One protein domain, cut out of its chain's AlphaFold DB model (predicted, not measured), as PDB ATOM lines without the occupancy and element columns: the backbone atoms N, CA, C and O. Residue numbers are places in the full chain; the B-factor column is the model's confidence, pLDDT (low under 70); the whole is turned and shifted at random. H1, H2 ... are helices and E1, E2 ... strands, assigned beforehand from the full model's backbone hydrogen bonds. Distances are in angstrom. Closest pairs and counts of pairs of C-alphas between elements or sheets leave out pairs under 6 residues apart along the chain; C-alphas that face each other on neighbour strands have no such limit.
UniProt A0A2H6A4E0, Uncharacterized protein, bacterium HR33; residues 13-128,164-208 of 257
ATOM      1  N   GLN A  13      11.445  53.940  14.464       85.56
ATOM      2  CA  GLN A  13      11.174  52.980  13.383       85.56
ATOM      3  C   GLN A  13      11.353  53.558  11.965       85.56
ATOM      4  O   GLN A  13      11.519  52.816  10.990       85.56
ATOM      5  N   CYS A  14      11.335  54.887  11.819       85.75
ATOM      6  CA  CYS A  14      11.596  55.577  10.558       85.75
ATOM      7  C   CYS A  14      13.091  55.617  10.193       85.75
ATOM      8  O   CYS A  14      13.401  55.816   9.020       85.75
ATOM      9  N   ARG A  15      14.011  55.399  11.146       85.06
ATOM     10  CA  ARG A  15      15.474  55.443  10.935       85.06
ATOM     11  C   ARG A  15      16.194  54.119  11.189       85.06
ATOM     12  O   ARG A  15      17.152  53.831  10.483       85.06
ATOM     13  N   ALA A  16      15.735  53.329  12.155       88.62
ATOM     14  CA  ALA A  16      16.306  52.026  12.486       88.62
ATOM     15  C   ALA A  16      15.205  51.032  12.881       88.62
ATOM     16  O   ALA A  16      14.096  51.442  13.222       88.62
ATOM     17  N   LEU A  17      15.500  49.734  12.854       90.19
ATOM     18  CA  LEU A  17      14.626  48.680  13.380       90.19
ATOM     19  C   LEU A  17      15.337  47.926  14.502       90.19
ATOM     20  O   LEU A  17      16.519  47.623  14.375       90.19
ATOM     21  N   ARG A  18      14.614  47.609  15.580       90.88
ATOM     22  CA  ARG A  18      15.054  46.633  16.586       90.88
ATOM     23  C   ARG A  18      14.507  45.267  16.191       90.88
ATOM     24  O   ARG A  18      13.310  45.159  15.942       90.88
ATOM     25  N   LEU A  19      15.384  44.276  16.105       91.25
ATOM     26  CA  LEU A  19      15.120  42.919  15.631       91.25
ATOM     27  C   LEU A  19      15.706  41.924  16.641       91.25
ATOM     28  O   LEU A  19      16.728  42.231  17.252       91.25
ATOM     29  N   THR A  20      15.136  40.728  16.758       90.12
ATOM     30  CA  THR A  20      15.835  39.579  17.354       90.12
ATOM     31  C   THR A  20      16.255  38.661  16.214       90.12
ATOM     32  O   THR A  20      15.430  38.289  15.382       90.12
ATOM     33  N   LEU A  21      17.541  38.336  16.138       87.25
ATOM     34  CA  LEU A  21      18.150  37.596  15.034       87.25
ATOM     35  C   LEU A  21      18.517  36.184  15.495       87.25
ATOM     36  O   LEU A  21      19.078  36.042  16.585       87.25
ATOM     37  N   ARG A  22      18.262  35.156  14.677       84.44
ATOM     38  CA  ARG A  22      18.932  33.854  14.825       84.44
ATOM     39  C   ARG A  22      20.344  33.964  14.251       84.44
ATOM     40  O   ARG A  22      20.544  34.587  13.216       84.44
ATOM     41  N   ILE A  23      21.307  33.381  14.961       74.62
ATOM     42  CA  ILE A  23      22.734  33.385  14.607       74.62
ATOM     43  C   ILE A  23      23.226  31.977  14.256       74.62
ATOM     44  O   ILE A  23      24.020  31.820  13.339       74.62
ATOM     45  N   ALA A  24      22.743  30.961  14.977       69.69
ATOM     46  CA  ALA A  24      23.014  29.549  14.713       69.69
ATOM     47  C   ALA A  24      21.953  28.653  15.380       69.69
ATOM     48  O   ALA A  24      21.255  29.080  16.308       69.69
ATOM     49  N   ASP A  25      21.874  27.390  14.959       72.19
ATOM     50  CA  ASP A  25      21.328  26.316  15.794       72.19
ATOM     51  C   ASP A  25      22.468  25.702  16.616       72.19
ATOM     52  O   ASP A  25      23.468  25.272  16.052       72.19
ATOM     53  N   LEU A  26      22.278  25.566  17.928       64.62
ATOM     54  CA  LEU A  26      23.189  24.867  18.841       64.62
ATOM     55  C   LEU A  26      23.038  23.342  18.645       64.62
ATOM     56  O   LEU A  26      22.345  22.645  19.404       64.62
ATOM     57  N   LYS A  27      23.580  22.848  17.527       64.06
ATOM     58  CA  LYS A  27      23.690  21.424  17.161       64.06
ATOM     59  C   LYS A  27      25.129  20.954  17.329       64.06
ATOM     60  O   LYS A  27      25.338  19.966  18.025       64.06
ATOM     61  N   ASP A  28      26.065  21.692  16.743       61.75
ATOM     62  CA  ASP A  28      27.426  21.805  17.255       61.75
ATOM     63  C   ASP A  28      27.461  22.991  18.252       61.75
ATOM     64  O   ASP A  28      26.521  23.792  18.344       61.75
ATOM     65  N   ASP A  29      28.459  22.982  19.124       65.12
ATOM     66  CA  ASP A  29      28.730  23.985  20.155       65.12
ATOM     67  C   ASP A  29      30.241  23.982  20.489       65.12
ATOM     68  O   ASP A  29      30.660  24.157  21.644       65.12
ATOM     69  N   SER A  30      31.074  23.698  19.481       69.19
ATOM     70  CA  SER A  30      32.527  23.588  19.596       69.19
ATOM     71  C   SER A  30      33.189  24.945  19.893       69.19
ATOM     72  O   SER A  30      32.667  26.002  19.524       69.19
ATOM     73  N   PRO A  31      34.364  24.976  20.559       65.19
ATOM     74  CA  PRO A  31      35.046  26.238  20.856       65.19
ATOM     75  C   PRO A  31      35.384  27.067  19.606       65.19
ATOM     76  O   PRO A  31      35.252  28.289  19.648       65.19
ATOM     77  N   GLY A  32      35.770  26.409  18.504       64.50
ATOM     78  CA  GLY A  32      36.102  27.063  17.235       64.50
ATOM     79  C   GLY A  32      34.885  27.700  16.562       64.50
ATOM     80  O   GLY A  32      34.943  28.866  16.180       64.50
ATOM     81  N   GLU A  33      33.751  26.992  16.505       65.88
ATOM     82  CA  GLU A  33      32.505  27.545  15.963       65.88
ATOM     83  C   GLU A  33      32.027  28.756  16.780       65.88
ATOM     84  O   GLU A  33      31.701  29.800  16.212       65.88
ATOM     85  N   ARG A  34      32.068  28.678  18.120       66.12
ATOM     86  CA  ARG A  34      31.739  29.819  18.995       66.12
ATOM     87  C   ARG A  34      32.629  31.033  18.727       66.12
ATOM     88  O   ARG A  34      32.121  32.154  18.668       66.12
ATOM     89  N   ASP A  35      33.937  30.830  18.568       64.44
ATOM     90  CA  ASP A  35      34.894  31.899  18.261       64.44
ATOM     91  C   ASP A  35      34.655  32.494  16.857       64.44
ATOM     92  O   ASP A  35      34.700  33.719  16.691       64.44
ATOM     93  N   ALA A  36      34.305  31.670  15.863       64.75
ATOM     94  CA  ALA A  36      33.936  32.114  14.520       64.75
ATOM     95  C   ALA A  36      32.629  32.933  14.519       64.75
ATOM     96  O   ALA A  36      32.601  34.048  13.990       64.75
ATOM     97  N   LEU A  37      31.566  32.442  15.168       65.50
ATOM     98  CA  LEU A  37      30.279  33.141  15.303       65.50
ATOM     99  C   LEU A  37      30.418  34.453  16.090       65.50
ATOM    100  O   LEU A  37      29.843  35.476  15.710       65.50
ATOM    101  N   ALA A  38      31.219  34.467  17.158       65.69
ATOM    102  CA  ALA A  38      31.496  35.682  17.916       65.69
ATOM    103  C   ALA A  38      32.334  36.689  17.103       65.69
ATOM    104  O   ALA A  38      32.074  37.892  17.163       65.69
ATOM    105  N   THR A  39      33.283  36.214  16.287       64.81
ATOM    106  CA  THR A  39      34.031  37.051  15.334       64.81
ATOM    107  C   THR A  39      33.095  37.659  14.286       64.81
ATOM    108  O   THR A  39      33.132  38.874  14.086       64.81
ATOM    109  N   TRP A  40      32.190  36.864  13.698       67.06
ATOM    110  CA  TRP A  40      31.160  37.326  12.755       67.06
ATOM    111  C   TRP A  40      30.272  38.415  13.357       67.06
ATOM    112  O   TRP A  40      30.126  39.481  12.759       67.06
ATOM    113  N   LEU A  41      29.737  38.179  14.561       66.00
ATOM    114  CA  LEU A  41      28.889  39.134  15.279       66.00
ATOM    115  C   LEU A  41      29.610  40.451  15.543       66.00
ATOM    116  O   LEU A  41      29.013  41.517  15.423       66.00
ATOM    117  N   THR A  42      30.901  40.403  15.883       66.06
ATOM    118  CA  THR A  42      31.665  41.642  16.024       66.06
ATOM    119  C   THR A  42      31.918  42.315  14.678       66.06
ATOM    120  O   THR A  42      31.737  43.517  14.590       66.06
ATOM    121  N   GLY A  43      32.252  41.576  13.619       62.47
ATOM    122  CA  GLY A  43      32.660  42.147  12.332       62.47
ATOM    123  C   GLY A  43      31.581  42.870  11.517       62.47
ATOM    124  O   GLY A  43      31.933  43.613  10.605       62.47
ATOM    125  N   HIS A  44      30.290  42.672  11.799       69.44
ATOM    126  CA  HIS A  44      29.191  43.125  10.927       69.44
ATOM    127  C   HIS A  44      28.462  44.395  11.404       69.44
ATOM    128  O   HIS A  44      27.242  44.517  11.283       69.44
ATOM    129  N   THR A  45      29.197  45.350  11.981       68.69
ATOM    130  CA  THR A  45      28.595  46.471  12.721       68.69
ATOM    131  C   THR A  45      28.254  47.729  11.923       68.69
ATOM    132  O   THR A  45      27.582  48.607  12.459       68.69
ATOM    133  N   GLU A  46      28.676  47.852  10.662       67.88
ATOM    134  CA  GLU A  46      28.581  49.109   9.885       67.88
ATOM    135  C   GLU A  46      27.138  49.640   9.759       67.88
ATOM    136  O   GLU A  46      26.883  50.844   9.749       67.88
ATOM    137  N   ARG A  47      26.153  48.731   9.734       72.31
ATOM    138  CA  ARG A  47      24.717  49.067   9.770       72.31
ATOM    139  C   ARG A  47      23.956  48.408  10.915       72.31
ATOM    140  O   ARG A  47      22.729  48.518  10.950       72.31
ATOM    141  N   ILE A  48      24.636  47.724  11.834       79.44
ATOM    142  CA  ILE A  48      24.000  46.883  12.854       79.44
ATOM    143  C   ILE A  48      24.711  47.049  14.199       79.44
ATOM    144  O   ILE A  48      25.915  46.873  14.304       79.44
ATOM    145  N   SER A  49      23.978  47.341  15.270       81.50
ATOM    146  CA  SER A  49      24.505  47.184  16.634       81.50
ATOM    147  C   SER A  49      23.889  45.953  17.276       81.50
ATOM    148  O   SER A  49      22.679  45.916  17.500       81.50
ATOM    149  N   PHE A  50      24.723  44.956  17.563       79.56
ATOM    150  CA  PHE A  50      24.338  43.729  18.255       79.56
ATOM    151  C   PHE A  50      24.405  43.918  19.776       79.56
ATOM    152  O   PHE A  50      25.339  44.529  20.301       79.56
ATOM    153  N   GLY A  51      23.414  43.386  20.489       78.44
ATOM    154  CA  GLY A  51      23.428  43.239  21.940       78.44
ATOM    155  C   GLY A  51      24.279  42.049  22.395       78.44
ATOM    156  O   GLY A  51      25.143  41.551  21.673       78.44
ATOM    157  N   LYS A  52      24.021  41.560  23.612       76.12
ATOM    158  CA  LYS A  52      24.623  40.312  24.101       76.12
ATOM    159  C   LYS A  52      23.851  39.119  23.517       76.12
ATOM    160  O   LYS A  52      22.634  39.091  23.693       76.12
ATOM    161  N   PRO A  53      24.504  38.143  22.861       75.12
ATOM    162  CA  PRO A  53      23.836  36.918  22.438       75.12
ATOM    163  C   PRO A  53      23.305  36.117  23.630       75.12
ATOM    164  O   PRO A  53      23.903  36.115  24.708       75.12
ATOM    165  N   TYR A  54      22.193  35.421  23.423       75.25
ATOM    166  CA  TYR A  54      21.548  34.555  24.403       75.25
ATOM    167  C   TYR A  54      20.965  33.305  23.730       75.25
ATOM    168  O   TYR A  54      20.899  33.195  22.506       75.25
ATOM    169  N   ARG A  55      20.575  32.318  24.541       78.50
ATOM    170  CA  ARG A  55      20.018  31.047  24.066       78.50
ATOM    171  C   ARG A  55      18.494  31.075  24.115       78.50
ATOM    172  O   ARG A  55      17.920  31.352  25.164       78.50
ATOM    173  N   LEU A  56      17.849  30.698  23.013       78.00
ATOM    174  CA  LEU A  56      16.399  30.525  22.915       78.00
ATOM    175  C   LEU A  56      16.085  29.088  22.471       78.00
ATOM    176  O   LEU A  56      16.099  28.752  21.286       78.00
ATOM    177  N   GLY A  57      15.858  28.202  23.445       83.69
ATOM    178  CA  GLY A  57      15.646  26.769  23.208       83.69
ATOM    179  C   GLY A  57      16.894  26.082  22.637       83.69
ATOM    180  O   GLY A  57      17.851  25.810  23.371       83.69
ATOM    181  N   ARG A  58      16.887  25.798  21.328       80.88
ATOM    182  CA  ARG A  58      18.047  25.285  20.568       80.88
ATOM    183  C   ARG A  58      18.745  26.341  19.702       80.88
ATOM    184  O   ARG A  58      19.766  26.026  19.108       80.88
ATOM    185  N   ARG A  59      18.227  27.567  19.625       78.94
ATOM    186  CA  ARG A  59      18.788  28.648  18.802       78.94
ATOM    187  C   ARG A  59      19.755  29.504  19.622       78.94
ATOM    188  O   ARG A  59      19.445  29.848  20.766       78.94
ATOM    189  N   LEU A  60      20.880  29.894  19.027       77.00
ATOM    190  CA  LEU A  60      21.645  31.064  19.454       77.00
ATOM    191  C   LEU A  60      21.007  32.295  18.806       77.00
ATOM    192  O   LEU A  60      20.805  32.321  17.589       77.00
ATOM    193  N   VAL A  61      20.668  33.296  19.614       80.88
ATOM    194  CA  VAL A  61      19.978  34.511  19.168       80.88
ATOM    195  C   VAL A  61      20.636  35.766  19.735       80.88
ATOM    196  O   VAL A  61      21.370  35.704  20.720       80.88
ATOM    197  N   VAL A  62      20.375  36.918  19.126       81.75
ATOM    198  CA  VAL A  62      20.824  38.220  19.632       81.75
ATOM    199  C   VAL A  62      19.814  39.307  19.280       81.75
ATOM    200  O   VAL A  62      19.271  39.325  18.175       81.75
ATOM    201  N   ASP A  63      19.581  40.240  20.200       88.06
ATOM    202  CA  ASP A  63      18.812  41.446  19.894       88.06
ATOM    203  C   ASP A  63      19.725  42.466  19.209       88.06
ATOM    204  O   ASP A  63      20.824  42.750  19.688       88.06
ATOM    205  N   ALA A  64      19.286  43.023  18.086       87.56
ATOM    206  CA  ALA A  64      20.077  43.912  17.248       87.56
ATOM    207  C   ALA A  64      19.289  45.159  16.826       87.56
ATOM    208  O   ALA A  64      18.067  45.135  16.681       87.56
ATOM    209  N   THR A  65      19.999  46.262  16.592       89.50
ATOM    210  CA  THR A  65      19.448  47.472  15.964       89.50
ATOM    211  C   THR A  65      20.045  47.641  14.572       89.50
ATOM    212  O   THR A  65      21.245  47.863  14.452       89.50
ATOM    213  N   VAL A  66      19.214  47.549  13.531       87.00
ATOM    214  CA  VAL A  66      19.599  47.728  12.122       87.00
ATOM    215  C   VAL A  66      19.294  49.160  11.684       87.00
ATOM    216  O   VAL A  66      18.131  49.568  11.606       87.00
ATOM    217  N   TYR A  67      20.334  49.930  11.374       85.25
ATOM    218  CA  TYR A  67      20.294  51.364  11.064       85.25
ATOM    219  C   TYR A  67      19.999  51.648   9.585       85.25
ATOM    220  O   TYR A  67      20.696  52.415   8.919       85.25
ATOM    221  N   VAL A  68      18.943  51.023   9.062       80.69
ATOM    222  CA  VAL A  68      18.438  51.302   7.713       80.69
ATOM    223  C   VAL A  68      17.159  52.148   7.804       80.69
ATOM    224  O   VAL A  68      16.168  51.708   8.406       80.69
ATOM    225  N   PRO A  69      17.128  53.351   7.196       84.62
ATOM    226  CA  PRO A  69      15.966  54.225   7.257       84.62
ATOM    227  C   PRO A  69      14.800  53.703   6.415       84.62
ATOM    228  O   PRO A  69      14.954  52.901   5.493       84.62
ATOM    229  N   CYS A  70      13.606  54.194   6.728       85.81
ATOM    230  CA  CYS A  70      12.396  53.959   5.958       85.81
ATOM    231  C   CYS A  70      12.471  54.705   4.614       85.81
ATOM    232  O   CYS A  70      12.788  55.892   4.582       85.81
ATOM    233  N   LYS A  71      12.121  54.048   3.501       82.94
ATOM    234  CA  LYS A  71      12.142  54.644   2.145       82.94
ATOM    235  C   LYS A  71      11.192  55.843   1.970       82.94
ATOM    236  O   LYS A  71      11.395  56.677   1.085       82.94
ATOM    237  N   TYR A  72      10.180  55.925   2.836       86.06
ATOM    238  CA  TYR A  72       9.195  57.006   2.895       86.06
ATOM    239  C   TYR A  72       9.610  58.174   3.810       86.06
ATOM    240  O   TYR A  72       8.910  59.182   3.831       86.06
ATOM    241  N   LEU A  73      10.709  58.062   4.569       86.00
ATOM    242  CA  LEU A  73      11.253  59.182   5.344       86.00
ATOM    243  C   LEU A  73      12.041  60.119   4.417       86.00
ATOM    244  O   LEU A  73      12.887  59.661   3.645       86.00
ATOM    245  N   LYS A  74      11.766  61.420   4.516       85.00
ATOM    246  CA  LYS A  74      12.476  62.521   3.851       85.00
ATOM    247  C   LYS A  74      12.983  63.515   4.909       85.00
ATOM    248  O   LYS A  74      12.453  63.521   6.019       85.00
ATOM    249  N   GLY A  75      13.975  64.333   4.553       74.44
ATOM    250  CA  GLY A  75      14.733  65.200   5.465       74.44
ATOM    251  C   GLY A  75      16.110  64.610   5.796       74.44
ATOM    252  O   GLY A  75      16.233  63.419   6.100       74.44
ATOM    253  N   ASP A  76      17.149  65.436   5.704       58.19
ATOM    254  CA  ASP A  76      18.548  65.014   5.516       58.19
ATOM    255  C   ASP A  76      19.406  65.077   6.796       58.19
ATOM    256  O   ASP A  76      20.626  65.203   6.775       58.19
ATOM    257  N   GLY A  77      18.765  64.877   7.949       54.53
ATOM    258  CA  GLY A  77      19.432  64.501   9.201       54.53
ATOM    259  C   GLY A  77      20.120  65.630   9.976       54.53
ATOM    260  O   GLY A  77      20.327  65.462  11.177       54.53
ATOM    261  N   ALA A  78      20.407  66.764   9.336       53.94
ATOM    262  CA  ALA A  78      20.998  67.954   9.943       53.94
ATOM    263  C   ALA A  78      19.929  69.029  10.231       53.94
ATOM    264  O   ALA A  78      19.705  69.935   9.438       53.94
ATOM    265  N   GLY A  79      19.248  68.921  11.375       56.19
ATOM    266  CA  GLY A  79      18.383  69.977  11.931       56.19
ATOM    267  C   GLY A  79      16.991  70.171  11.302       56.19
ATOM    268  O   GLY A  79      16.071  70.533  12.032       56.19
ATOM    269  N   GLU A  80      16.809  69.916  10.005       63.78
ATOM    270  CA  GLU A  80      15.558  70.236   9.289       63.78
ATOM    271  C   GLU A  80      14.334  69.353   9.627       63.78
ATOM    272  O   GLU A  80      14.430  68.289  10.249       63.78
ATOM    273  N   GLU A  81      13.147  69.803   9.197       80.12
ATOM    274  CA  GLU A  81      11.882  69.078   9.360       80.12
ATOM    275  C   GLU A  81      11.846  67.803   8.498       80.12
ATOM    276  O   GLU A  81      11.890  67.836   7.266       80.12
ATOM    277  N   ALA A  82      11.695  66.653   9.151       85.94
ATOM    278  CA  ALA A  82      11.453  65.389   8.480       85.94
ATOM    279  C   ALA A  82       9.980  65.245   8.080       85.94
ATOM    280  O   ALA A  82       9.073  65.649   8.810       85.94
ATOM    281  N   HIS A  83       9.724  64.574   6.955       88.44
ATOM    282  CA  HIS A  83       8.360  64.244   6.537       88.44
ATOM    283  C   HIS A  83       8.209  62.812   6.010       88.44
ATOM    284  O   HIS A  83       9.155  62.184   5.527       88.44
ATOM    285  N   CYS A  84       6.993  62.276   6.126       89.31
ATOM    286  CA  CYS A  84       6.616  60.938   5.687       89.31
ATOM    287  C   CYS A  84       5.864  60.998   4.351       89.31
ATOM    288  O   CYS A  84       4.671  61.292   4.318       89.31
ATOM    289  N   SER A  85       6.515  60.616   3.251       88.19
ATOM    290  CA  SER A  85       5.914  60.612   1.906       88.19
ATOM    291  C   SER A  85       4.897  59.479   1.661       88.19
ATOM    292  O   SER A  85       4.612  59.162   0.509       88.19
ATOM    293  N   ALA A  86       4.415  58.816   2.717       87.38
ATOM    294  CA  ALA A  86       3.380  57.777   2.664       87.38
ATOM    295  C   ALA A  86       2.125  58.146   3.471       87.38
ATOM    296  O   ALA A  86       1.026  57.806   3.053       87.38
ATOM    297  N   HIS A  87       2.297  58.843   4.603       86.94
ATOM    298  CA  HIS A  87       1.229  59.132   5.574       86.94
ATOM    299  C   HIS A  87       1.119  60.622   5.947       86.94
ATOM    300  O   HIS A  87       0.427  60.974   6.893       86.94
ATOM    301  N   GLY A  88       1.846  61.512   5.263       85.94
ATOM    302  CA  GLY A  88       1.754  62.970   5.436       85.94
ATOM    303  C   GLY A  88       2.392  63.555   6.705       85.94
ATOM    304  O   GLY A  88       2.600  64.764   6.756       85.94
ATOM    305  N   TYR A  89       2.743  62.735   7.705       87.25
ATOM    306  CA  TYR A  89       3.347  63.197   8.964       87.25
ATOM    307  C   TYR A  89       4.586  64.080   8.760       87.25
ATOM    308  O   TYR A  89       5.457  63.748   7.954       87.25
ATOM    309  N   ARG A  90       4.690  65.143   9.564       88.44
ATOM    310  CA  ARG A  90       5.816  66.088   9.647       88.44
ATOM    311  C   ARG A  90       6.344  66.189  11.082       88.44
ATOM    312  O   ARG A  90       5.654  65.775  12.014       88.44
ATOM    313  N   GLY A  91       7.553  66.718  11.254       84.44
ATOM    314  CA  GLY A  91       8.149  67.037  12.554       84.44
ATOM    315  C   GLY A  91       9.667  66.840  12.583       84.44
ATOM    316  O   GLY A  91      10.291  66.550  11.567       84.44
ATOM    317  N   SER A  92      10.288  66.980  13.754       82.81
ATOM    318  CA  SER A  92      11.741  66.815  13.910       82.81
ATOM    319  C   SER A  92      12.231  65.418  13.501       82.81
ATOM    320  O   SER A  92      11.558  64.412  13.746       82.81
ATOM    321  N   VAL A  93      13.445  65.333  12.940       77.12
ATOM    322  CA  VAL A  93      14.079  64.049  12.597       77.12
ATOM    323  C   VAL A  93      14.156  63.135  13.838       77.12
ATOM    324  O   VAL A  93      14.757  63.527  14.842       77.12
ATOM    325  N   PRO A  94      13.623  61.895  13.802       74.25
ATOM    326  CA  PRO A  94      13.709  60.988  14.943       74.25
ATOM    327  C   PRO A  94      15.154  60.691  15.377       74.25
ATOM    328  O   PRO A  94      16.067  60.593  14.549       74.25
ATOM    329  N   ARG A  95      15.367  60.485  16.683       71.31
ATOM    330  CA  ARG A  95      16.670  60.096  17.244       71.31
ATOM    331  C   ARG A  95      16.918  58.591  17.073       71.31
ATOM    332  O   ARG A  95      16.468  57.789  17.883       71.31
ATOM    333  N   ALA A  96      17.645  58.233  16.016       65.25
ATOM    334  CA  ALA A  96      18.335  56.948  15.858       65.25
ATOM    335  C   ALA A  96      19.452  57.095  14.806       65.25
ATOM    336  O   ALA A  96      19.240  56.864  13.614       65.25
ATOM    337  N   GLY A  97      20.623  57.562  15.244       59.88
ATOM    338  CA  GLY A  97      21.862  57.516  14.463       59.88
ATOM    339  C   GLY A  97      22.621  56.210  14.709       59.88
ATOM    340  O   GLY A  97      22.396  55.558  15.728       59.88
ATOM    341  N   ILE A  98      23.513  55.854  13.782       61.94
ATOM    342  CA  ILE A  98      24.569  54.859  14.025       61.94
ATOM    343  C   ILE A  98      25.454  55.409  15.166       61.94
ATOM    344  O   ILE A  98      25.674  56.623  15.191       61.94
ATOM    345  N   PRO A  99      25.938  54.589  16.119       59.78
ATOM    346  CA  PRO A  99      26.885  55.050  17.133       59.78
ATOM    347  C   PRO A  99      28.146  55.646  16.489       59.78
ATOM    348  O   PRO A  99      28.722  55.043  15.591       59.78
ATOM    349  N   GLU A 100      28.595  56.808  16.963       54.81
ATOM    350  CA  GLU A 100      29.629  57.631  16.299       54.81
ATOM    351  C   GLU A 100      31.047  57.019  16.303       54.81
ATOM    352  O   GLU A 100      31.973  57.581  15.727       54.81
ATOM    353  N   SER A 101      31.235  55.867  16.950       52.72
ATOM    354  CA  SER A 101      32.505  55.138  17.003       52.72
ATOM    355  C   SER A 101      32.439  53.864  16.150       52.72
ATOM    356  O   SER A 101      31.863  52.875  16.616       52.72
ATOM    357  N   PRO A 102      33.048  53.828  14.947       51.66
ATOM    358  CA  PRO A 102      33.234  52.575  14.223       51.66
ATOM    359  C   PRO A 102      34.162  51.657  15.045       51.66
ATOM    360  O   PRO A 102      35.274  52.063  15.396       51.66
ATOM    361  N   PRO A 103      33.737  50.436  15.410       53.56
ATOM    362  CA  PRO A 103      34.544  49.568  16.262       53.56
ATOM    363  C   PRO A 103      35.790  49.046  15.510       53.56
ATOM    364  O   PRO A 103      35.671  48.511  14.406       53.56
ATOM    365  N   PRO A 104      37.004  49.175  16.079       55.78
ATOM    366  CA  PRO A 104      38.245  48.929  15.346       55.78
ATOM    367  C   PRO A 104      38.576  47.431  15.241       55.78
ATOM    368  O   PRO A 104      39.145  46.836  16.162       55.78
ATOM    369  N   PHE A 105      38.247  46.818  14.098       58.94
ATOM    370  CA  PHE A 105      38.615  45.422  13.809       58.94
ATOM    371  C   PHE A 105      39.905  45.258  13.010       58.94
ATOM    372  O   PHE A 105      40.619  44.273  13.200       58.94
ATOM    373  N   ARG A 106      40.236  46.224  12.151       58.03
ATOM    374  CA  ARG A 106      41.512  46.271  11.435       58.03
ATOM    375  C   ARG A 106      42.536  47.000  12.304       58.03
ATOM    376  O   ARG A 106      42.334  48.159  12.646       58.03
ATOM    377  N   LEU A 107      43.631  46.328  12.658       58.03
ATOM    378  CA  LEU A 107      44.686  46.851  13.543       58.03
ATOM    379  C   LEU A 107      45.980  47.156  12.762       58.03
ATOM    380  O   LEU A 107      47.085  47.046  13.294       58.03
ATOM    381  N   ASN A 108      45.788  47.571  11.503       59.34
ATOM    382  CA  ASN A 108      46.763  47.794  10.429       59.34
ATOM    383  C   ASN A 108      47.416  46.524   9.850       59.34
ATOM    384  O   ASN A 108      47.668  45.543  10.546       59.34
ATOM    385  N   GLY A 109      47.694  46.567   8.541       65.12
ATOM    386  CA  GLY A 109      48.360  45.493   7.799       65.12
ATOM    387  C   GLY A 109      47.629  44.151   7.877       65.12
ATOM    388  O   GLY A 109      46.478  44.027   7.459       65.12
ATOM    389  N   ASP A 110      48.329  43.162   8.420       65.88
ATOM    390  CA  ASP A 110      47.920  41.767   8.620       65.88
ATOM    391  C   ASP A 110      47.416  41.472  10.051       65.88
ATOM    392  O   ASP A 110      47.281  40.311  10.452       65.88
ATOM    393  N   ARG A 111      47.138  42.523  10.836       70.75
ATOM    394  CA  ARG A 111      46.677  42.418  12.223       70.75
ATOM    395  C   ARG A 111      45.169  42.625  12.313       70.75
ATOM    396  O   ARG A 111      44.644  43.691  11.983       70.75
ATOM    397  N   PHE A 112      44.480  41.617  12.836       69.06
ATOM    398  CA  PHE A 112      43.023  41.557  12.906       69.06
ATOM    399  C   PHE A 112      42.549  41.353  14.340       69.06
ATOM    400  O   PHE A 112      43.129  40.588  15.109       69.06
ATOM    401  N   SER A 113      41.470  42.043  14.695       72.31
ATOM    402  CA  SER A 113      40.721  41.827  15.926       72.31
ATOM    403  C   SER A 113      39.699  40.719  15.671       72.31
ATOM    404  O   SER A 113      38.714  40.933  14.963       72.31
ATOM    405  N   VAL A 114      39.956  39.536  16.223       69.25
ATOM    406  CA  VAL A 114      39.064  38.364  16.156       69.25
ATOM    407  C   VAL A 114      38.798  37.842  17.565       69.25
ATOM    408  O   VAL A 114      39.500  38.208  18.512       69.25
ATOM    409  N   ILE A 115      37.782  37.003  17.738       69.12
ATOM    410  CA  ILE A 115      37.587  36.257  18.982       69.12
ATOM    411  C   ILE A 115      38.376  34.949  18.868       69.12
ATOM    412  O   ILE A 115      38.276  34.253  17.866       69.12
ATOM    413  N   TYR A 116      39.223  34.661  19.859       67.19
ATOM    414  CA  TYR A 116      40.063  33.468  19.889       67.19
ATOM    415  C   TYR A 116      40.265  32.938  21.315       67.19
ATOM    416  O   TYR A 116      40.836  33.614  22.190       67.19
ATOM    417  N   ARG A 117      39.816  31.700  21.531       66.19
ATOM    418  CA  ARG A 117      39.612  31.021  22.816       66.19
ATOM    419  C   ARG A 117      38.747  31.858  23.760       66.19
ATOM    420  O   ARG A 117      39.164  32.188  24.874       66.19
ATOM    421  N   GLY A 118      37.572  32.268  23.276       63.12
ATOM    422  CA  GLY A 118      36.559  33.023  24.018       63.12
ATOM    423  C   GLY A 118      36.953  34.456  24.395       63.12
ATOM    424  O   GLY A 118      36.332  35.053  25.273       63.12
ATOM    425  N   ARG A 119      38.006  35.022  23.788       68.06
ATOM    426  CA  ARG A 119      38.506  36.377  24.084       68.06
ATOM    427  C   ARG A 119      38.826  37.131  22.802       68.06
ATOM    428  O   ARG A 119      39.445  36.565  21.910       68.06
ATOM    429  N   ARG A 120      38.494  38.423  22.732       71.25
ATOM    430  CA  ARG A 120      38.982  39.294  21.649       71.25
ATOM    431  C   ARG A 120      40.510  39.374  21.705       71.25
ATOM    432  O   ARG A 120      41.068  39.692  22.754       71.25
ATOM    433  N   ARG A 121      41.179  39.102  20.584       72.06
ATOM    434  CA  ARG A 121      42.634  39.184  20.423       72.06
ATOM    435  C   ARG A 121      42.990  39.929  19.146       72.06
ATOM    436  O   ARG A 121      42.351  39.743  18.116       72.06
ATOM    437  N   ALA A 122      44.067  40.704  19.217       78.19
ATOM    438  CA  ALA A 122      44.803  41.137  18.042       78.19
ATOM    439  C   ALA A 122      45.675  39.964  17.565       78.19
ATOM    440  O   ALA A 122      46.704  39.687  18.181       78.19
ATOM    441  N   LEU A 123      45.260  39.264  16.510       71.44
ATOM    442  CA  LEU A 123      46.073  38.232  15.866       71.44
ATOM    443  C   LEU A 123      46.758  38.805  14.625       71.44
ATOM    444  O   LEU A 123      46.129  39.505  13.834       71.44
ATOM    445  N   HIS A 124      48.035  38.477  14.444       75.81
ATOM    446  CA  HIS A 124      48.660  38.502  13.126       75.81
ATOM    447  C   HIS A 124      48.143  37.274  12.371       75.81
ATOM    448  O   HIS A 124      48.409  36.147  12.789       75.81
ATOM    449  N   LEU A 125      47.360  37.489  11.313       68.88
ATOM    450  CA  LEU A 125      46.915  36.418  10.425       68.88
ATOM    451  C   LEU A 125      47.746  36.531   9.145       68.88
ATOM    452  O   LEU A 125      47.562  37.512   8.414       68.88
ATOM    453  N   PRO A 126      48.654  35.581   8.853       64.75
ATOM    454  CA  PRO A 126      49.529  35.684   7.692       64.75
ATOM    455  C   PRO A 126      48.717  35.796   6.396       64.75
ATOM    456  O   PRO A 126      47.541  35.421   6.333       64.75
ATOM    457  N   ALA A 127      49.337  36.338   5.348       62.22
ATOM    458  CA  ALA A 127      48.746  36.276   4.017       62.22
ATOM    459  C   ALA A 127      48.504  34.803   3.622       62.22
ATOM    460  O   ALA A 127      49.317  33.944   3.989       62.22
ATOM    461  N   PRO A 128      47.422  34.486   2.883       55.56
ATOM    462  CA  PRO A 128      47.262  33.154   2.308       55.56
ATOM    463  C   PRO A 128      48.513  32.803   1.498       55.56
ATOM    464  O   PRO A 128      49.037  33.647   0.764       55.56
ATOM    465  N   ARG A 164      28.702  42.450   0.153       51.50
ATOM    466  CA  ARG A 164      28.244  41.217   0.824       51.50
ATOM    467  C   ARG A 164      26.955  41.503   1.580       51.50
ATOM    468  O   ARG A 164      26.940  42.234   2.574       51.50
ATOM    469  N   ASP A 165      25.901  40.893   1.069       54.59
ATOM    470  CA  ASP A 165      24.564  40.898   1.631       54.59
ATOM    471  C   ASP A 165      24.577  40.033   2.895       54.59
ATOM    472  O   ASP A 165      24.919  38.852   2.850       54.59
ATOM    473  N   LEU A 166      24.265  40.626   4.047       68.06
ATOM    474  CA  LEU A 166      24.167  39.880   5.293       68.06
ATOM    475  C   LEU A 166      22.757  39.309   5.419       68.06
ATOM    476  O   LEU A 166      21.833  40.045   5.770       68.06
ATOM    477  N   THR A 167      22.592  38.021   5.133       74.00
ATOM    478  CA  THR A 167      21.335  37.308   5.378       74.00
ATOM    479  C   THR A 167      21.030  37.308   6.875       74.00
ATOM    480  O   THR A 167      21.808  36.809   7.689       74.00
ATOM    481  N   LEU A 168      19.903  37.912   7.246       81.75
ATOM    482  CA  LEU A 168      19.403  38.008   8.609       81.75
ATOM    483  C   LEU A 168      18.128  37.184   8.758       81.75
ATOM    484  O   LEU A 168      17.082  37.540   8.216       81.75
ATOM    485  N   GLU A 169      18.196  36.140   9.578       87.88
ATOM    486  CA  GLU A 169      17.029  35.388  10.033       87.88
ATOM    487  C   GLU A 169      16.367  36.121  11.208       87.88
ATOM    488  O   GLU A 169      16.722  35.942  12.379       87.88
ATOM    489  N   VAL A 170      15.407  36.986  10.898       89.19
ATOM    490  CA  VAL A 170      14.658  37.769  11.882       89.19
ATOM    491  C   VAL A 170      13.581  36.894  12.518       89.19
ATOM    492  O   VAL A 170      12.630  36.478  11.855       89.19
ATOM    493  N   LEU A 171      13.691  36.660  13.825       89.12
ATOM    494  CA  LEU A 171      12.636  36.011  14.596       89.12
ATOM    495  C   LEU A 171      11.441  36.958  14.753       89.12
ATOM    496  O   LEU A 171      11.593  38.127  15.110       89.12
ATOM    497  N   THR A 172      10.240  36.437  14.509       89.38
ATOM    498  CA  THR A 172       8.982  37.187  14.582       89.38
ATOM    499  C   THR A 172       7.897  36.386  15.313       89.38
ATOM    500  O   THR A 172       7.858  35.158  15.190       89.38
ATOM    501  N   PRO A 173       6.982  37.027  16.067       83.81
ATOM    502  CA  PRO A 173       5.805  36.348  16.600       83.81
ATOM    503  C   PRO A 173       4.985  35.689  15.486       83.81
ATOM    504  O   PRO A 173       4.785  36.271  14.415       83.81
ATOM    505  N   LYS A 174       4.470  34.479  15.739       79.31
ATOM    506  CA  LYS A 174       3.713  33.716  14.737       79.31
ATOM    507  C   LYS A 174       2.510  34.515  14.233       79.31
ATOM    508  O   LYS A 174       1.567  34.769  14.975       79.31
ATOM    509  N   GLY A 175       2.542  34.858  12.947       71.88
ATOM    510  CA  GLY A 175       1.497  35.635  12.280       71.88
ATOM    511  C   GLY A 175       1.676  37.158  12.308       71.88
ATOM    512  O   GLY A 175       0.887  37.834  11.647       71.88
ATOM    513  N   ASP A 176       2.697  37.724  12.973       81.81
ATOM    514  CA  ASP A 176       2.932  39.168  12.863       81.81
ATOM    515  C   ASP A 176       3.415  39.543  11.455       81.81
ATOM    516  O   ASP A 176       4.479  39.122  10.984       81.81
ATOM    517  N   ARG A 177       2.612  40.379  10.795       85.00
ATOM    518  CA  ARG A 177       2.904  41.008   9.500       85.00
ATOM    519  C   ARG A 177       3.464  42.425   9.654       85.00
ATOM    520  O   ARG A 177       3.972  42.981   8.684       85.00
ATOM    521  N   THR A 178       3.405  43.015  10.848       86.75
ATOM    522  CA  THR A 178       3.859  44.386  11.120       86.75
ATOM    523  C   THR A 178       5.367  44.504  10.949       86.75
ATOM    524  O   THR A 178       5.831  45.383  10.218       86.75
ATOM    525  N   LEU A 179       6.135  43.588  11.550       87.19
ATOM    526  CA  LEU A 179       7.590  43.538  11.407       87.19
ATOM    527  C   LEU A 179       8.015  43.332   9.945       87.19
ATOM    528  O   LEU A 179       8.905  44.021   9.447       87.19
ATOM    529  N   GLU A 180       7.306  42.469   9.217       87.62
ATOM    530  CA  GLU A 180       7.548  42.218   7.794       87.62
ATOM    531  C   GLU A 180       7.298  43.471   6.933       87.62
ATOM    532  O   GLU A 180       8.120  43.823   6.087       87.62
ATOM    533  N   LEU A 181       6.210  44.210   7.178       87.06
ATOM    534  CA  LEU A 181       5.921  45.475   6.487       87.06
ATOM    535  C   LEU A 181       6.926  46.586   6.845       87.06
ATOM    536  O   LEU A 181       7.249  47.424   5.996       87.06
ATOM    537  N   LEU A 182       7.458  46.594   8.073       88.50
ATOM    538  CA  LEU A 182       8.520  47.510   8.504       88.50
ATOM    539  C   LEU A 182       9.857  47.223   7.801       88.50
ATOM    540  O   LEU A 182      10.527  48.180   7.382       88.50
ATOM    541  N   LEU A 183      10.203  45.942   7.623       84.94
ATOM    542  CA  LEU A 183      11.354  45.462   6.848       84.94
ATOM    543  C   LEU A 183      11.187  45.790   5.354       84.94
ATOM    544  O   LEU A 183      12.008  46.509   4.789       84.94
ATOM    545  N   ARG A 184      10.052  45.421   4.737       83.56
ATOM    546  CA  ARG A 184       9.699  45.767   3.339       83.56
ATOM    547  C   ARG A 184       9.650  47.279   3.063       83.56
ATOM    548  O   ARG A 184       9.630  47.701   1.903       83.56
ATOM    549  N   SER A 185       9.630  48.112   4.104       85.62
ATOM    550  CA  SER A 185       9.651  49.579   4.013       85.62
ATOM    551  C   SER A 185      11.026  50.213   4.197       85.62
ATOM    552  O   SER A 185      11.132  51.441   4.150       85.62
ATOM    553  N   ARG A 186      12.087  49.423   4.378       84.88
ATOM    554  CA  ARG A 186      13.462  49.930   4.391       84.88
ATOM    555  C   ARG A 186      13.891  50.508   3.040       84.88
ATOM    556  O   ARG A 186      13.305  50.229   1.993       84.88
ATOM    557  N   ARG A 187      14.905  51.372   3.079       74.31
ATOM    558  CA  ARG A 187      15.512  51.995   1.902       74.31
ATOM    559  C   ARG A 187      16.431  51.003   1.187       74.31
ATOM    560  O   ARG A 187      17.518  50.709   1.672       74.31
ATOM    561  N   SER A 188      15.991  50.558   0.013       58.81
ATOM    562  CA  SER A 188      16.822  49.808  -0.933       58.81
ATOM    563  C   SER A 188      18.083  50.614  -1.327       58.81
ATOM    564  O   SER A 188      17.996  51.845  -1.439       58.81
ATOM    565  N   PRO A 189      19.242  49.957  -1.512       54.25
ATOM    566  CA  PRO A 189      19.423  48.506  -1.412       54.25
ATOM    567  C   PRO A 189      19.797  48.028   0.002       54.25
ATOM    568  O   PRO A 189      19.782  46.836   0.245       54.25
ATOM    569  N   TYR A 190      20.068  48.934   0.952       63.69
ATOM    570  CA  TYR A 190      20.651  48.630   2.274       63.69
ATOM    571  C   TYR A 190      19.907  47.593   3.124       63.69
ATOM    572  O   TYR A 190      20.520  47.007   4.011       63.69
ATOM    573  N   LEU A 191      18.608  47.390   2.890       73.19
ATOM    574  CA  LEU A 191      17.926  46.159   3.280       73.19
ATOM    575  C   LEU A 191      17.004  45.713   2.138       73.19
ATOM    576  O   LEU A 191      16.186  46.506   1.654       73.19
ATOM    577  N   CYS A 192      17.156  44.462   1.704       67.81
ATOM    578  CA  CYS A 192      16.494  43.863   0.543       67.81
ATOM    579  C   CYS A 192      16.058  42.406   0.808       67.81
ATOM    580  O   CYS A 192      15.946  42.002   1.964       67.81
ATOM    581  N   LYS A 193      15.680  41.685  -0.267       73.69
ATOM    582  CA  LYS A 193      15.158  40.298  -0.301       73.69
ATOM    583  C   LYS A 193      14.358  39.868   0.945       73.69
ATOM    584  O   LYS A 193      14.623  38.840   1.543       73.69
ATOM    585  N   VAL A 194      13.359  40.663   1.345       78.25
ATOM    586  CA  VAL A 194      12.506  40.306   2.493       78.25
ATOM    587  C   VAL A 194      11.569  39.165   2.093       78.25
ATOM    588  O   VAL A 194      10.666  39.367   1.271       78.25
ATOM    589  N   SER A 195      11.734  37.996   2.692       82.50
ATOM    590  CA  SER A 195      10.921  36.794   2.471       82.50
ATOM    591  C   SER A 195      10.517  36.163   3.809       82.50
ATOM    592  O   SER A 195      10.883  36.650   4.878       82.50
ATOM    593  N   ARG A 196       9.638  35.158   3.782       84.25
ATOM    594  CA  ARG A 196       9.106  34.525   4.995       84.25
ATOM    595  C   ARG A 196       9.265  33.021   4.874       84.25
ATOM    596  O   ARG A 196       8.389  32.348   4.336       84.25
ATOM    597  N   GLU A 197      10.357  32.529   5.440       85.19
ATOM    598  CA  GLU A 197      10.742  31.120   5.352       85.19
ATOM    599  C   GLU A 197       9.947  30.239   6.319       85.19
ATOM    600  O   GLU A 197       9.793  29.039   6.098       85.19
ATOM    601  N   SER A 198       9.386  30.814   7.391       85.88
ATOM    602  CA  SER A 198       8.543  30.060   8.320       85.88
ATOM    603  C   SER A 198       7.421  30.891   8.958       85.88
ATOM    604  O   SER A 198       7.241  32.092   8.737       85.88
ATOM    605  N   ALA A 199       6.645  30.229   9.815       86.31
ATOM    606  CA  ALA A 199       5.667  30.879  10.677       86.31
ATOM    607  C   ALA A 199       6.289  31.922  11.634       86.31
ATOM    608  O   ALA A 199       5.593  32.865  12.012       86.31
ATOM    609  N   ASP A 200       7.560  31.747  12.015       88.25
ATOM    610  CA  ASP A 200       8.287  32.484  13.058       88.25
ATOM    611  C   ASP A 200       9.613  33.130  12.594       88.25
ATOM    612  O   ASP A 200      10.278  33.785  13.396       88.25
ATOM    613  N   ILE A 201       9.989  32.983  11.319       87.69
ATOM    614  CA  ILE A 201      11.213  33.534  10.715       87.69
ATOM    615  C   ILE A 201      10.856  34.358   9.470       87.69
ATOM    616  O   ILE A 201      10.093  33.920   8.605       87.69
ATOM    617  N   ILE A 202      11.428  35.557   9.388       85.88
ATOM    618  CA  ILE A 202      11.479  36.410   8.196       85.88
ATOM    619  C   ILE A 202      12.952  36.502   7.800       85.88
ATOM    620  O   ILE A 202      13.769  36.917   8.618       85.88
ATOM    621  N   GLU A 203      13.292  36.146   6.568       84.19
ATOM    622  CA  GLU A 203      14.633  36.388   6.038       84.19
ATOM    623  C   GLU A 203      14.691  37.783   5.401       84.19
ATOM    624  O   GLU A 203      13.714  38.270   4.823       84.19
ATOM    625  N   CYS A 204      15.826  38.466   5.543       77.12
ATOM    626  CA  CYS A 204      16.144  39.654   4.758       77.12
ATOM    627  C   CYS A 204      17.651  39.887   4.678       77.12
ATOM    628  O   CYS A 204      18.385  39.581   5.612       77.12
ATOM    629  N   GLU A 205      18.104  40.517   3.606       74.19
ATOM    630  CA  GLU A 205      19.515  40.841   3.390       74.19
ATOM    631  C   GLU A 205      19.837  42.275   3.807       74.19
ATOM    632  O   GLU A 205      19.070  43.186   3.492       74.19
ATOM    633  N   VAL A 206      20.986  42.501   4.453       69.69
ATOM    634  CA  VAL A 206      21.497  43.840   4.801       69.69
ATOM    635  C   VAL A 206      22.841  44.105   4.122       69.69
ATOM    636  O   VAL A 206      23.845  43.472   4.442       69.69
ATOM    637  N   ILE A 207      22.872  45.078   3.209       63.12
ATOM    638  CA  ILE A 207      24.055  45.383   2.386       63.12
ATOM    639  C   ILE A 207      24.981  46.378   3.092       63.12
ATOM    640  O   ILE A 207      24.529  47.353   3.703       63.12
ATOM    641  N   SER A 208      26.293  46.161   2.955       56.56
ATOM    642  CA  SER A 208      27.351  46.934   3.625       56.56
ATOM    643  C   SER A 208      27.284  46.817   5.152       56.56
ATOM    644  O   SER A 208      27.372  47.819   5.855       56.56
TER     645      SER A 208
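AT A GLANCE: This is residues 13 to 128 and 164 to 208 of the 257 residues of an uncharacterized protein of bacterium HR33 (UniProt A0A2H6A4E0). Picture one strongly twisted sheet of seven strands with helix H1 over one face and short helix H2 over the other. Two small hairpins sit toward opposite ends of the domain: E7 packs on H1 and pairs with E8, while E5 and E6 lie away from the sheet, and the long unnamed stretch of residues 93 to 110 joins the two hairpins. The 161 printed residues hold, in order, E1 H1 E2 E3 E4 E5 E6 E7 E8 E9 H2 E10 E11; the class is mixed, with under half of the residues in named elements. The large sheet is branched, with antiparallel neighbour pairs. The whole is only just compact, close to loose, with a radius of gyration of the C-alphas of 17.9 A and spans of 53 by 40 by 25 A.

HOW THE PARTS SIT: Start at E1, residues 17 to 25: on one side is antiparallel E4, residues 59 to 66, with N 19 and O 64 at 2.9 A, and on the other side antiparallel E9, residues 165 to 171, with N 22 and O 169 at 2.9 A. E4 bends by 52 degrees at residue 63; on its side other than E1's are E2, residues 48 to 50, with N 49 and O 65 at 2.9 A, and E3, residues 54 to 56, in a hairpin with E4, with N 54 and O 61 at 2.8 A. Beside E9 is E11, residues 201 to 207, with N 168 and O 204 at 2.8 A; E10, residues 191 to 195, makes a hairpin with E11, with N 192 and O 205 at 2.9 A. H1, residues 31 to 43, is on this sheet over E1, at a height of 9.7 A. H2, residues 178 to 183, is on the opposite face at 8.0 A, only just over E9, on which 3 of its 6 C-alphas fall. Look next at the hairpin of E7, residues 111 to 115, and E8, residues 120 to 124, with N 112 and O 123 at 2.9 A; the closest C-alphas of H1 and E7, Thr 39 and Ile 115, are 5.2 A apart. In the hairpin of E5, residues 81 to 84, and E6, residues 90 to 92, N 82 and O 91 are 2.8 A apart. In H1 and H2 every O i to N i+4 pair is within hydrogen-bond range.

IN THESE COORDINATES: Find C-alpha 17 at (14.626, 48.680, 13.380); from there E1 runs 23.5 A. H1 runs 18.2 A from C-alpha 31 at (35.046, 26.238, 20.856). E4 spans 20.2 A, E9 18.3 A, and E11 19.4 A to C-alpha 207 at (24.055, 45.383, 2.386).

THE WHOLE: Residues 129 to 163 are not printed; C-alphas 128 and 164 are 20.7 A apart. The links E4 to E5 and E6 to E7 are long. Mean pLDDT of the printed part is 74.6, with 63 residues under 70, among them 26 to 46 and 96 to 110.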